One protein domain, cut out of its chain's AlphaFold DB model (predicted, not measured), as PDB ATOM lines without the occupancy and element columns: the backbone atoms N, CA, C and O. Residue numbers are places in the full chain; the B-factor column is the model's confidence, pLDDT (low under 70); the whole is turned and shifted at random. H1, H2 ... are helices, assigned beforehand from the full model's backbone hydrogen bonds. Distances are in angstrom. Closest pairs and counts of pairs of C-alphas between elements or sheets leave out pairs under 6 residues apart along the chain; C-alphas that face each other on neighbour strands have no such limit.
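What this domain is: This is residues 283 to 324, 336 to 367 and 385 to 406 of the 678 residues of an uncharacterized protein of Panaeolus cyanescens (UniProt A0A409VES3). H2, H4 and H5 form an up-and-down bundle; H1 packs on H4, H3 lies crosswise at one end, residues 314 to 324 stick out. The 96 printed residues include five named helices, H1 to H5: all helix. The whole is only just compact, radius of gyration of the C-alphas 14.5 A, spanning 48 by 26 by 23 A.

How they stand to each other: H1, residues 289 to 294, touches H4, residues 348 to 367, closest at C-alphas 289 and 357, 6.0 A. H2, residues 297 to 311, touches H5, residues 385 to 402, closest at C-alphas 301 and 390, 6.2 A. H3, residues 336 to 346, touches H2 at 90 degrees. Every O i to N i+4 pair is within hydrogen-bond range in H3, H4, H5; H2 has 10 of 11, H1 0 of 2, but 2 of 3 to N i+3.

Where its parts are: Find C-alpha 289 at (18.856, 21.325, -58.450); H5 ends at C-alpha 402, (8.574, 4.895, -54.175).

The domain as a whole: Cuts leave 13.1 A between C-alphas 324 and 336, 16.1 A between 367 and 385; 19 residues have pLDDT under 70.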
ATOM      1  N   THR A 283       9.770  23.107 -52.794       90.44
ATOM      2  CA  THR A 283      10.227  24.028 -53.846       90.44
ATOM      3  C   THR A 283      10.762  25.366 -53.334       90.44
ATOM      4  O   THR A 283      11.664  25.929 -53.953       90.44
ATOM      5  N   GLY A 284      10.244  25.870 -52.212       85.25
ATOM      6  CA  GLY A 284      10.684  27.112 -51.576       85.25
ATOM      7  C   GLY A 284      11.826  26.942 -50.570       85.25
ATOM      8  O   GLY A 284      12.482  27.927 -50.236       85.25
ATOM      9  N   ARG A 285      12.072  25.719 -50.079       87.62
ATOM     10  CA  ARG A 285      13.080  25.439 -49.039       87.62
ATOM     11  C   ARG A 285      14.368  24.821 -49.583       87.62
ATOM     12  O   ARG A 285      15.438  25.108 -49.051       87.62
ATOM     13  N   LEU A 286      14.274  23.967 -50.601       92.25
ATOM     14  CA  LEU A 286      15.412  23.210 -51.120       92.25
ATOM     15  C   LEU A 286      16.310  24.070 -52.026       92.25
ATOM     16  O   LEU A 286      15.797  24.884 -52.803       92.25
ATOM     17  N   PRO A 287      17.642  23.869 -52.009       92.06
ATOM     18  CA  PRO A 287      18.526  24.549 -52.947       92.06
ATOM     19  C   PRO A 287      18.181  24.150 -54.393       92.06
ATOM     20  O   PRO A 287      17.762  23.016 -54.641       92.06
ATOM     21  N   PRO A 288      18.361  25.043 -55.384       92.19
ATOM     22  CA  PRO A 288      18.068  24.718 -56.775       92.19
ATOM     23  C   PRO A 288      18.865  23.499 -57.242       92.19
ATOM     24  O   PRO A 288      20.072  23.450 -57.034       92.19
ATOM     25  N   ILE A 289      18.224  22.570 -57.965       92.38
ATOM     26  CA  ILE A 289      18.856  21.325 -58.450       92.38
ATOM     27  C   ILE A 289      20.201  21.583 -59.154       92.38
ATOM     28  O   ILE A 289      21.164  20.852 -58.960       92.38
ATOM     29  N   LYS A 290      20.293  22.665 -59.937       90.31
ATOM     30  CA  LYS A 290      21.514  23.040 -60.670       90.31
ATOM     31  C   LYS A 290      22.695  23.441 -59.779       90.31
ATOM     32  O   LYS A 290      23.802  23.517 -60.284       90.31
ATOM     33  N   ARG A 291      22.446  23.771 -58.510       90.19
ATOM     34  CA  ARG A 291      23.445  24.254 -57.549       90.19
ATOM     35  C   ARG A 291      23.823  23.203 -56.510       90.19
ATOM     36  O   ARG A 291      24.610  23.525 -55.632       90.19
ATOM     37  N   ILE A 292      23.275  21.986 -56.582       90.38
ATOM     38  CA  ILE A 292      23.530  20.932 -55.588       90.38
ATOM     39  C   ILE A 292      25.033  20.664 -55.442       90.38
ATOM     40  O   ILE A 292      25.526  20.693 -54.322       90.38
ATOM     41  N   ALA A 293      25.755  20.506 -56.556       86.94
ATOM     42  CA  ALA A 293      27.197  20.245 -56.555       86.94
ATOM     43  C   ALA A 293      28.034  21.368 -55.907       86.94
ATOM     44  O   ALA A 293      29.093  21.105 -55.353       86.94
ATOM     45  N   ASP A 294      27.542  22.612 -55.942       87.38
ATOM     46  CA  ASP A 294      28.222  23.787 -55.378       87.38
ATOM     47  C   ASP A 294      27.712  24.154 -53.968       87.38
ATOM     48  O   ASP A 294      28.063  25.208 -53.429       87.38
ATOM     49  N   THR A 295      26.798  23.364 -53.397       89.56
ATOM     50  CA  THR A 295      26.155  23.663 -52.111       89.56
ATOM     51  C   THR A 295      26.915  23.003 -50.966       89.56
ATOM     52  O   THR A 295      27.324  21.852 -51.064       89.56
ATOM     53  N   ASP A 296      27.065  23.731 -49.858       88.44
ATOM     54  CA  ASP A 296      27.688  23.212 -48.642       88.44
ATOM     55  C   ASP A 296      26.962  21.958 -48.117       88.44
ATOM     56  O   ASP A 296      25.726  21.911 -48.070       88.44
ATOM     57  N   ILE A 297      27.733  20.951 -47.698       85.44
ATOM     58  CA  ILE A 297      27.206  19.658 -47.250       85.44
ATOM     59  C   ILE A 297      26.241  19.787 -46.065       85.44
ATOM     60  O   ILE A 297      25.254  19.056 -46.011       85.44
ATOM     61  N   HIS A 298      26.450  20.745 -45.157       85.12
ATOM     62  CA  HIS A 298      25.557  20.963 -44.019       85.12
ATOM     63  C   HIS A 298      24.181  21.465 -44.467       85.12
ATOM     64  O   HIS A 298      23.164  21.032 -43.932       85.12
ATOM     65  N   ILE A 299      24.129  22.298 -45.512       86.62
ATOM     66  CA  ILE A 299      22.863  22.765 -46.097       86.62
ATOM     67  C   ILE A 299      22.122  21.600 -46.767       86.62
ATOM     68  O   ILE A 299      20.894  21.534 -46.717       86.62
ATOM     69  N   LEU A 300      22.853  20.676 -47.395       89.38
ATOM     70  CA  LEU A 300      22.266  19.481 -48.003       89.38
ATOM     71  C   LEU A 300      21.739  18.502 -46.944       89.38
ATOM     72  O   LEU A 300      20.655  17.952 -47.130       89.38
ATOM     73  N   ILE A 301      22.453  18.334 -45.827       82.06
ATOM     74  CA  ILE A 301      21.989  17.559 -44.667       82.06
ATOM     75  C   ILE A 301      20.696  18.163 -44.113       82.06
ATOM     76  O   ILE A 301      19.697  17.453 -44.025       82.06
ATOM     77  N   ASP A 302      20.669  19.474 -43.858       82.12
ATOM     78  CA  ASP A 302      19.472  20.177 -43.380       82.12
ATOM     79  C   ASP A 302      18.289  20.033 -44.351       82.12
ATOM     80  O   ASP A 302      17.135  19.914 -43.936       82.12
ATOM     81  N   ALA A 303      18.558  20.049 -45.659       88.62
ATOM     82  CA  ALA A 303      17.548  19.873 -46.695       88.62
ATOM     83  C   ALA A 303      16.970  18.448 -46.710       88.62
ATOM     84  O   ALA A 303      15.759  18.279 -46.858       88.62
ATOM     85  N   VAL A 304      17.806  17.422 -46.533       85.25
ATOM     86  CA  VAL A 304      17.349  16.026 -46.434       85.25
ATOM     87  C   VAL A 304      16.600  15.791 -45.125       85.25
ATOM     88  O   VAL A 304      15.518  15.210 -45.150       85.25
ATOM     89  N   ASP A 305      17.102  16.302 -44.000       79.56
ATOM     90  CA  ASP A 305      16.424  16.209 -42.705       79.56
ATOM     91  C   ASP A 305      15.060  16.921 -42.742       79.56
ATOM     92  O   ASP A 305      14.070  16.403 -42.223       79.56
ATOM     93  N   TYR A 306      14.959  18.044 -43.459       85.06
ATOM     94  CA  TYR A 306      13.685  18.704 -43.737       85.06
ATOM     95  C   TYR A 306      12.703  17.808 -44.507       85.06
ATOM     96  O   TYR A 306      11.534  17.686 -44.134       85.06
ATOM     97  N   LEU A 307      13.164  17.150 -45.573       86.38
ATOM     98  CA  LEU A 307      12.324  16.236 -46.347       86.38
ATOM     99  C   LEU A 307      11.916  14.999 -45.542       86.38
ATOM    100  O   LEU A 307      10.797  14.516 -45.721       86.38
ATOM    101  N   CYS A 308      12.769  14.520 -44.635       78.75
ATOM    102  CA  CYS A 308      12.434  13.442 -43.709       78.75
ATOM    103  C   CYS A 308      11.225  13.808 -42.839       78.75
ATOM    104  O   CYS A 308      10.352  12.969 -42.649       78.75
ATOM    105  N   VAL A 309      11.113  15.052 -42.362       78.00
ATOM    106  CA  VAL A 309       9.945  15.496 -41.572       78.00
ATOM    107  C   VAL A 309       8.639  15.377 -42.373       78.00
ATOM    108  O   VAL A 309       7.599  15.006 -41.824       78.00
ATOM    109  N   ILE A 310       8.682  15.661 -43.677       80.88
ATOM    110  CA  ILE A 310       7.495  15.631 -44.539       80.88
ATOM    111  C   ILE A 310       7.163  14.199 -44.962       80.88
ATOM    112  O   ILE A 310       6.029  13.755 -44.783       80.88
ATOM    113  N   TYR A 311       8.127  13.488 -45.549       80.50
ATOM    114  CA  TYR A 311       7.869  12.278 -46.334       80.50
ATOM    115  C   TYR A 311       8.218  10.969 -45.627       80.50
ATOM    116  O   TYR A 311       7.862   9.909 -46.142       80.50
ATOM    117  N   ASN A 312       8.871  11.004 -44.460       74.69
ATOM    118  CA  ASN A 312       9.048   9.797 -43.660       74.69
ATOM    119  C   ASN A 312       7.695   9.419 -43.024       74.69
ATOM    120  O   ASN A 312       7.141  10.221 -42.266       74.69
ATOM    121  N   PRO A 313       7.115   8.248 -43.344       65.44
ATOM    122  CA  PRO A 313       5.815   7.859 -42.830       65.44
ATOM    123  C   PRO A 313       5.867   7.719 -41.312       65.44
ATOM    124  O   PRO A 313       6.743   7.046 -40.757       65.44
ATOM    125  N   GLU A 314       4.890   8.326 -40.644       69.44
ATOM    126  CA  GLU A 314       4.672   8.103 -39.221       69.44
ATOM    127  C   GLU A 314       4.340   6.630 -38.967       69.44
ATOM    128  O   GLU A 314       3.715   5.955 -39.789       69.44
ATOM    129  N   VAL A 315       4.748   6.120 -37.807       68.88
ATOM    130  CA  VAL A 315       4.335   4.781 -37.389       68.88
ATOM    131  C   VAL A 315       2.831   4.821 -37.113       68.88
ATOM    132  O   VAL A 315       2.360   5.616 -36.294       68.88
ATOM    133  N   ARG A 316       2.061   3.971 -37.801       67.50
ATOM    134  CA  ARG A 316       0.603   3.902 -37.642       67.50
ATOM    135  C   ARG A 316       0.224   3.672 -36.177       67.50
ATOM    136  O   ARG A 316       0.719   2.739 -35.550       67.50
ATOM    137  N   GLY A 317      -0.705   4.479 -35.658       66.69
ATOM    138  CA  GLY A 317      -1.209   4.338 -34.289       66.69
ATOM    139  C   GLY A 317      -0.233   4.783 -33.200       66.69
ATOM    140  O   GLY A 317      -0.413   4.406 -32.049       66.69
ATOM    141  N   SER A 318       0.792   5.563 -33.540       79.12
ATOM    142  CA  SER A 318       1.856   5.957 -32.608       79.12
ATOM    143  C   SER A 318       1.473   7.025 -31.578       79.12
ATOM    144  O   SER A 318       2.227   7.219 -30.628       79.12
ATOM    145  N   ARG A 319       0.331   7.716 -31.734       76.69
ATOM    146  CA  ARG A 319      -0.096   8.815 -30.845       76.69
ATOM    147  C   ARG A 319      -1.432   8.541 -30.171       76.69
ATOM    148  O   ARG A 319      -2.427   8.275 -30.850       76.69
ATOM    149  N   ARG A 320      -1.480   8.683 -28.842       83.69
ATOM    150  CA  ARG A 320      -2.696   8.511 -28.032       83.69
ATOM    151  C   ARG A 320      -3.665   9.690 -28.188       83.69
ATOM    152  O   ARG A 320      -3.294  10.854 -28.049       83.69
ATOM    153  N   ARG A 321      -4.947   9.391 -28.410       70.19
ATOM    154  CA  ARG A 321      -6.046  10.361 -28.515       70.19
ATOM    155  C   ARG A 321      -6.482  10.780 -27.102       70.19
ATOM    156  O   ARG A 321      -7.162  10.018 -26.425       70.19
ATOM    157  N   GLY A 322      -6.101  11.978 -26.652       54.84
ATOM    158  CA  GLY A 322      -6.540  12.524 -25.352       54.84
ATOM    159  C   GLY A 322      -5.589  13.521 -24.684       54.84
ATOM    160  O   GLY A 322      -6.044  14.364 -23.921       54.84
ATOM    161  N   LEU A 323      -4.293  13.503 -25.013       50.34
ATOM    162  CA  LEU A 323      -3.301  14.411 -24.411       50.34
ATOM    163  C   LEU A 323      -3.400  15.861 -24.917       50.34
ATOM    164  O   LEU A 323      -3.047  16.795 -24.206       50.34
ATOM    165  N   THR A 324      -3.935  16.071 -26.120       43.66
ATOM    166  CA  THR A 324      -4.063  17.392 -26.754       43.66
ATOM    167  C   THR A 324      -5.345  18.149 -26.405       43.66
ATOM    168  O   THR A 324      -5.512  19.265 -26.886       43.66
ATOM    169  N   SER A 336      -2.363  23.566 -36.494       59.56
ATOM    170  CA  SER A 336      -2.043  24.286 -37.731       59.56
ATOM    171  C   SER A 336      -0.792  23.729 -38.419       59.56
ATOM    172  O   SER A 336      -0.803  23.542 -39.636       59.56
ATOM    173  N   ALA A 337       0.262  23.414 -37.661       61.56
ATOM    174  CA  ALA A 337       1.481  22.809 -38.190       61.56
ATOM    175  C   ALA A 337       1.211  21.427 -38.811       61.56
ATOM    176  O   ALA A 337       1.674  21.153 -39.918       61.56
ATOM    177  N   ARG A 338       0.387  20.599 -38.152       62.09
ATOM    178  CA  ARG A 338      -0.051  19.291 -38.670       62.09
ATOM    179  C   ARG A 338      -0.867  19.408 -39.952       62.09
ATOM    180  O   ARG A 338      -0.606  18.683 -40.904       62.09
ATOM    181  N   MET A 339      -1.814  20.347 -40.011       64.94
ATOM    182  CA  MET A 339      -2.585  20.587 -41.236       64.94
ATOM    183  C   MET A 339      -1.676  20.968 -42.411       64.94
ATOM    184  O   MET A 339      -1.847  20.430 -43.500       64.94
ATOM    185  N   ARG A 340      -0.661  21.812 -42.187       71.19
ATOM    186  CA  ARG A 340       0.324  22.148 -43.231       71.19
ATOM    187  C   ARG A 340       1.196  20.956 -43.630       71.19
ATOM    188  O   ARG A 340       1.497  20.799 -44.806       71.19
ATOM    189  N   LEU A 341       1.602  20.110 -42.682       72.06
ATOM    190  CA  LEU A 341       2.335  18.873 -42.985       72.06
ATOM    191  C   LEU A 341       1.516  17.936 -43.882       72.06
ATOM    192  O   LEU A 341       2.042  17.424 -44.868       72.06
ATOM    193  N   ASP A 342       0.229  17.755 -43.580       68.25
ATOM    194  CA  ASP A 342      -0.689  16.951 -44.394       68.25
ATOM    195  C   ASP A 342      -0.864  17.534 -45.806       68.25
ATOM    196  O   ASP A 342      -0.854  16.796 -46.796       68.25
ATOM    197  N   GLU A 343      -0.983  18.859 -45.917       77.06
ATOM    198  CA  GLU A 343      -1.027  19.558 -47.207       77.06
ATOM    199  C   GLU A 343       0.238  19.274 -48.030       77.06
ATOM    200  O   GLU A 343       0.138  18.891 -49.194       77.06
ATOM    201  N   LEU A 344       1.426  19.354 -47.422       81.50
ATOM    202  CA  LEU A 344       2.694  19.067 -48.104       81.50
ATOM    203  C   LEU A 344       2.860  17.591 -48.494       81.50
ATOM    204  O   LEU A 344       3.447  17.287 -49.535       81.50
ATOM    205  N   ARG A 345       2.350  16.665 -47.674       76.38
ATOM    206  CA  ARG A 345       2.378  15.216 -47.944       76.38
ATOM    207  C   ARG A 345       1.478  14.827 -49.115       76.38
ATOM    208  O   ARG A 345       1.811  13.904 -49.857       76.38
ATOM    209  N   THR A 346       0.341  15.507 -49.260       76.31
ATOM    210  CA  THR A 346      -0.671  15.225 -50.290       76.31
ATOM    211  C   THR A 346      -0.487  16.030 -51.576       76.31
ATOM    212  O   THR A 346      -1.140  15.729 -52.576       76.31
ATOM    213  N   ASP A 347       0.410  17.020 -51.589       81.94
ATOM    214  CA  ASP A 347       0.751  17.777 -52.791       81.94
ATOM    215  C   ASP A 347       1.641  16.949 -53.740       81.94
ATOM    216  O   ASP A 347       2.847  16.773 -53.536       81.94
ATOM    217  N   ASP A 348       1.028  16.447 -54.817       81.12
ATOM    218  CA  ASP A 348       1.696  15.657 -55.856       81.12
ATOM    219  C   ASP A 348       2.861  16.404 -56.527       81.12
ATOM    220  O   ASP A 348       3.843  15.779 -56.938       81.12
ATOM    221  N   PHE A 349       2.761  17.729 -56.670       87.06
ATOM    222  CA  PHE A 349       3.788  18.535 -57.320       87.06
ATOM    223  C   PHE A 349       5.010  18.694 -56.416       87.06
ATOM    224  O   PHE A 349       6.130  18.439 -56.863       87.06
ATOM    225  N   GLU A 350       4.802  19.046 -55.149       91.00
ATOM    226  CA  GLU A 350       5.886  19.162 -54.168       91.00
ATOM    227  C   GLU A 350       6.572  17.819 -53.931       91.00
ATOM    228  O   GLU A 350       7.803  17.734 -53.921       91.00
ATOM    229  N   ARG A 351       5.786  16.739 -53.863       85.94
ATOM    230  CA  ARG A 351       6.307  15.376 -53.764       85.94
ATOM    231  C   ARG A 351       7.139  14.994 -54.986       85.94
ATOM    232  O   ARG A 351       8.248  14.482 -54.836       85.94
ATOM    233  N   ALA A 352       6.658  15.271 -56.200       85.38
ATOM    234  CA  ALA A 352       7.414  15.013 -57.426       85.38
ATOM    235  C   ALA A 352       8.704  15.848 -57.502       85.38
ATOM    236  O   ALA A 352       9.737  15.349 -57.960       85.38
ATOM    237  N   TYR A 353       8.669  17.101 -57.038       91.62
ATOM    238  CA  TYR A 353       9.852  17.953 -56.962       91.62
ATOM    239  C   TYR A 353      10.878  17.412 -55.962       91.62
ATOM    240  O   TYR A 353      12.047  17.282 -56.323       91.62
ATOM    241  N   ALA A 354      10.454  17.034 -54.753       91.88
ATOM    242  CA  ALA A 354      11.322  16.453 -53.731       91.88
ATOM    243  C   ALA A 354      11.994  15.157 -54.219       91.88
ATOM    244  O   ALA A 354      13.208  15.013 -54.092       91.88
ATOM    245  N   ILE A 355      11.239  14.259 -54.864       88.06
ATOM    246  CA  ILE A 355      11.769  13.035 -55.497       88.06
ATOM    247  C   ILE A 355      12.850  13.381 -56.528       88.06
ATOM    248  O   ILE A 355      13.953  12.832 -56.491       88.06
ATOM    249  N   LYS A 356      12.554  14.322 -57.433       91.31
ATOM    250  CA  LYS A 356      13.495  14.760 -58.471       91.31
ATOM    251  C   LYS A 356      14.756  15.387 -57.872       91.31
ATOM    252  O   LYS A 356      15.849  15.153 -58.383       91.31
ATOM    253  N   TRP A 357      14.604  16.174 -56.811       95.69
ATOM    254  CA  TRP A 357      15.710  16.807 -56.105       95.69
ATOM    255  C   TRP A 357      16.608  15.767 -55.423       95.69
ATOM    256  O   TRP A 357      17.815  15.789 -55.646       95.69
ATOM    257  N   MET A 358      16.034  14.797 -54.699       94.06
ATOM    258  CA  MET A 358      16.792  13.706 -54.069       94.06
ATOM    259  C   MET A 358      17.510  12.831 -55.101       94.06
ATOM    260  O   MET A 358      18.666  12.474 -54.902       94.06
ATOM    261  N   THR A 359      16.870  12.539 -56.239       89.94
ATOM    262  CA  THR A 359      17.516  11.799 -57.340       89.94
ATOM    263  C   THR A 359      18.737  12.552 -57.878       89.94
ATOM    264  O   THR A 359      19.773  11.946 -58.134       89.94
ATOM    265  N   ALA A 360      18.638  13.878 -58.029       91.88
ATOM    266  CA  ALA A 360      19.761  14.702 -58.466       91.88
ATOM    267  C   ALA A 360      20.872  14.803 -57.406       91.88
ATOM    268  O   ALA A 360      22.045  14.795 -57.770       91.88
ATOM    269  N   LEU A 361      20.513  14.860 -56.118       94.00
ATOM    270  CA  LEU A 361      21.467  14.815 -55.009       94.00
ATOM    271  C   LEU A 361      22.273  13.517 -55.020       94.00
ATOM    272  O   LEU A 361      23.497  13.569 -55.036       94.00
ATOM    273  N   ILE A 362      21.593  12.370 -55.076       90.81
ATOM    274  CA  ILE A 362      22.236  11.051 -55.126       90.81
ATOM    275  C   ILE A 362      23.187  10.975 -56.321       90.81
ATOM    276  O   ILE A 362      24.348  10.632 -56.142       90.81
ATOM    277  N   ALA A 363      22.729  11.375 -57.513       88.06
ATOM    278  CA  ALA A 363      23.564  11.374 -58.713       88.06
ATOM    279  C   ALA A 363      24.824  12.246 -58.565       88.06
ATOM    280  O   ALA A 363      25.890  11.853 -59.034       88.06
ATOM    281  N   SER A 364      24.710  13.406 -57.904       88.94
ATOM    282  CA  SER A 364      25.848  14.288 -57.620       88.94
ATOM    283  C   SER A 364      26.854  13.625 -56.677       88.94
ATOM    284  O   SER A 364      28.048  13.653 -56.955       88.94
ATOM    285  N   LEU A 365      26.378  12.997 -55.596       86.50
ATOM    286  CA  LEU A 365      27.229  12.348 -54.592       86.50
ATOM    287  C   LEU A 365      27.926  11.092 -55.140       86.50
ATOM    288  O   LEU A 365      29.070  10.833 -54.793       86.50
ATOM    289  N   THR A 366      27.271  10.339 -56.030       82.12
ATOM    290  CA  THR A 366      27.868   9.148 -56.661       82.12
ATOM    291  C   THR A 366      28.823   9.496 -57.801       82.12
ATOM    292  O   THR A 366      29.757   8.751 -58.071       82.12
ATOM    293  N   SER A 367      28.621  10.631 -58.484       71.94
ATOM    294  CA  SER A 367      29.491  11.036 -59.601       71.94
ATOM    295  C   SER A 367      30.926  11.383 -59.180       71.94
ATOM    296  O   SER A 367      31.838  11.302 -60.003       71.94
ATOM    297  N   THR A 385      32.801  10.613 -44.498       73.25
ATOM    298  CA  THR A 385      31.755   9.960 -43.687       73.25
ATOM    299  C   THR A 385      30.426  10.721 -43.724       73.25
ATOM    300  O   THR A 385      29.352  10.116 -43.770       73.25
ATOM    301  N   SER A 386      30.473  12.057 -43.729       74.88
ATOM    302  CA  SER A 386      29.267  12.894 -43.806       74.88
ATOM    303  C   SER A 386      28.573  12.767 -45.166       74.88
ATOM    304  O   SER A 386      27.345  12.717 -45.223       74.88
ATOM    305  N   SER A 387      29.349  12.667 -46.251       81.06
ATOM    306  CA  SER A 387      28.840  12.467 -47.612       81.06
ATOM    307  C   SER A 387      28.174  11.100 -47.778       81.06
ATOM    308  O   SER A 387      27.069  11.014 -48.310       81.06
ATOM    309  N   GLU A 388      28.796  10.042 -47.254       76.56
ATOM    310  CA  GLU A 388      28.238   8.684 -47.253       76.56
ATOM    311  C   GLU A 388      26.936   8.609 -46.436       76.56
ATOM    312  O   GLU A 388      25.924   8.080 -46.898       76.56
ATOM    313  N   THR A 389      26.913   9.237 -45.257       75.94
ATOM    314  CA  THR A 389      25.707   9.317 -44.417       75.94
ATOM    315  C   THR A 389      24.577  10.079 -45.119       75.94
ATOM    316  O   THR A 389      23.417   9.669 -45.068       75.94
ATOM    317  N   LEU A 390      24.902  11.191 -45.788       84.81
ATOM    318  CA  LEU A 390      23.945  11.988 -46.556       84.81
ATOM    319  C   LEU A 390      23.378  11.200 -47.746       84.81
ATOM    320  O   LEU A 390      22.163  11.209 -47.956       84.81
ATOM    321  N   LEU A 391      24.242  10.503 -48.489       83.69
ATOM    322  CA  LEU A 391      23.861   9.628 -49.597       83.69
ATOM    323  C   LEU A 391      22.876   8.556 -49.123       83.69
ATOM    324  O   LEU A 391      21.805   8.408 -49.714       83.69
ATOM    325  N   GLN A 392      23.200   7.877 -48.021       75.94
ATOM    326  CA  GLN A 392      22.346   6.849 -47.436       75.94
ATOM    327  C   GLN A 392      20.980   7.418 -47.026       75.94
ATOM    328  O   GLN A 392      19.947   6.882 -47.428       75.94
ATOM    329  N   LYS A 393      20.946   8.548 -46.300       76.31
ATOM    330  CA  LYS A 393      19.687   9.211 -45.901       76.31
ATOM    331  C   LYS A 393      18.817   9.585 -47.108       76.31
ATOM    332  O   LYS A 393      17.610   9.337 -47.098       76.31
ATOM    333  N   ALA A 394      19.415  10.173 -48.147       82.75
ATOM    334  CA  ALA A 394      18.698  10.587 -49.351       82.75
ATOM    335  C   ALA A 394      18.154   9.385 -50.140       82.75
ATOM    336  O   ALA A 394      17.011   9.421 -50.602       82.75
ATOM    337  N   ALA A 395      18.942   8.312 -50.266       77.50
ATOM    338  CA  ALA A 395      18.540   7.079 -50.937       77.50
ATOM    339  C   ALA A 395      17.373   6.393 -50.214       77.50
ATOM    340  O   ALA A 395      16.371   6.062 -50.854       77.50
ATOM    341  N   SER A 396      17.455   6.265 -48.888       69.88
ATOM    342  CA  SER A 396      16.374   5.736 -48.054       69.88
ATOM    343  C   SER A 396      15.077   6.524 -48.228       69.88
ATOM    344  O   SER A 396      14.022   5.952 -48.501       69.88
ATOM    345  N   LEU A 397      15.132   7.856 -48.137       79.31
ATOM    346  CA  LEU A 397      13.937   8.691 -48.264       79.31
ATOM    347  C   LEU A 397      13.336   8.656 -49.680       79.31
ATOM    348  O   LEU A 397      12.111   8.630 -49.839       79.31
ATOM    349  N   LEU A 398      14.177   8.607 -50.718       82.06
ATOM    350  CA  LEU A 398      13.731   8.426 -52.100       82.06
ATOM    351  C   LEU A 398      13.007   7.084 -52.275       82.06
ATOM    352  O   LEU A 398      11.964   7.019 -52.931       82.06
ATOM    353  N   ALA A 399      13.526   6.030 -51.652       70.44
ATOM    354  CA  ALA A 399      12.936   4.705 -51.690       70.44
ATOM    355  C   ALA A 399      11.596   4.648 -50.926       70.44
ATOM    356  O   ALA A 399      10.622   4.109 -51.453       70.44
ATOM    357  N   ILE A 400      11.479   5.310 -49.764       72.38
ATOM    358  CA  ILE A 400      10.197   5.529 -49.058       72.38
ATOM    359  C   ILE A 400       9.166   6.185 -49.985       72.38
ATOM    360  O   ILE A 400       8.007   5.765 -50.033       72.38
ATOM    361  N   CYS A 401       9.582   7.190 -50.761       72.00
ATOM    362  CA  CYS A 401       8.703   7.871 -51.708       72.00
ATOM    363  C   CYS A 401       8.238   6.961 -52.863       72.00
ATOM    364  O   CYS A 401       7.171   7.203 -53.428       72.00
ATOM    365  N   ALA A 402       8.987   5.911 -53.204       62.38
ATOM    366  CA  ALA A 402       8.574   4.895 -54.175       62.38
ATOM    367  C   ALA A 402       7.673   3.798 -53.560       62.38
ATOM    368  O   ALA A 402       6.938   3.134 -54.291       62.38
ATOM    369  N   GLY A 403       7.685   3.650 -52.230       57.56
ATOM    370  CA  GLY A 403       6.856   2.731 -51.446       57.56
ATOM    371  C   GLY A 403       7.624   2.144 -50.254       57.56
ATOM    372  O   GLY A 403       8.796   1.799 -50.372       57.56
ATOM    373  N   THR A 404       6.966   1.972 -49.101       52.78
ATOM    374  CA  THR A 404       7.616   1.511 -47.853       52.78
ATOM    375  C   THR A 404       8.248   0.121 -47.954       52.78
ATOM    376  O   THR A 404       9.263  -0.131 -47.318       52.78
ATOM    377  N   ALA A 405       7.708  -0.760 -48.802       45.09
ATOM    378  CA  ALA A 405       8.259  -2.094 -49.062       45.09
ATOM    379  C   ALA A 405       9.611  -2.081 -49.809       45.09
ATOM    380  O   ALA A 405      10.305  -3.093 -49.829       45.09
ATOM    381  N   SER A 406       9.991  -0.959 -50.426       47.41
ATOM    382  CA  SER A 406      11.244  -0.805 -51.178       47.41
ATOM    383  C   SER A 406      12.223   0.164 -50.512       47.41
ATOM    384  O   SER A 406      13.299   0.387 -51.055       47.41
TER     385      SER A 406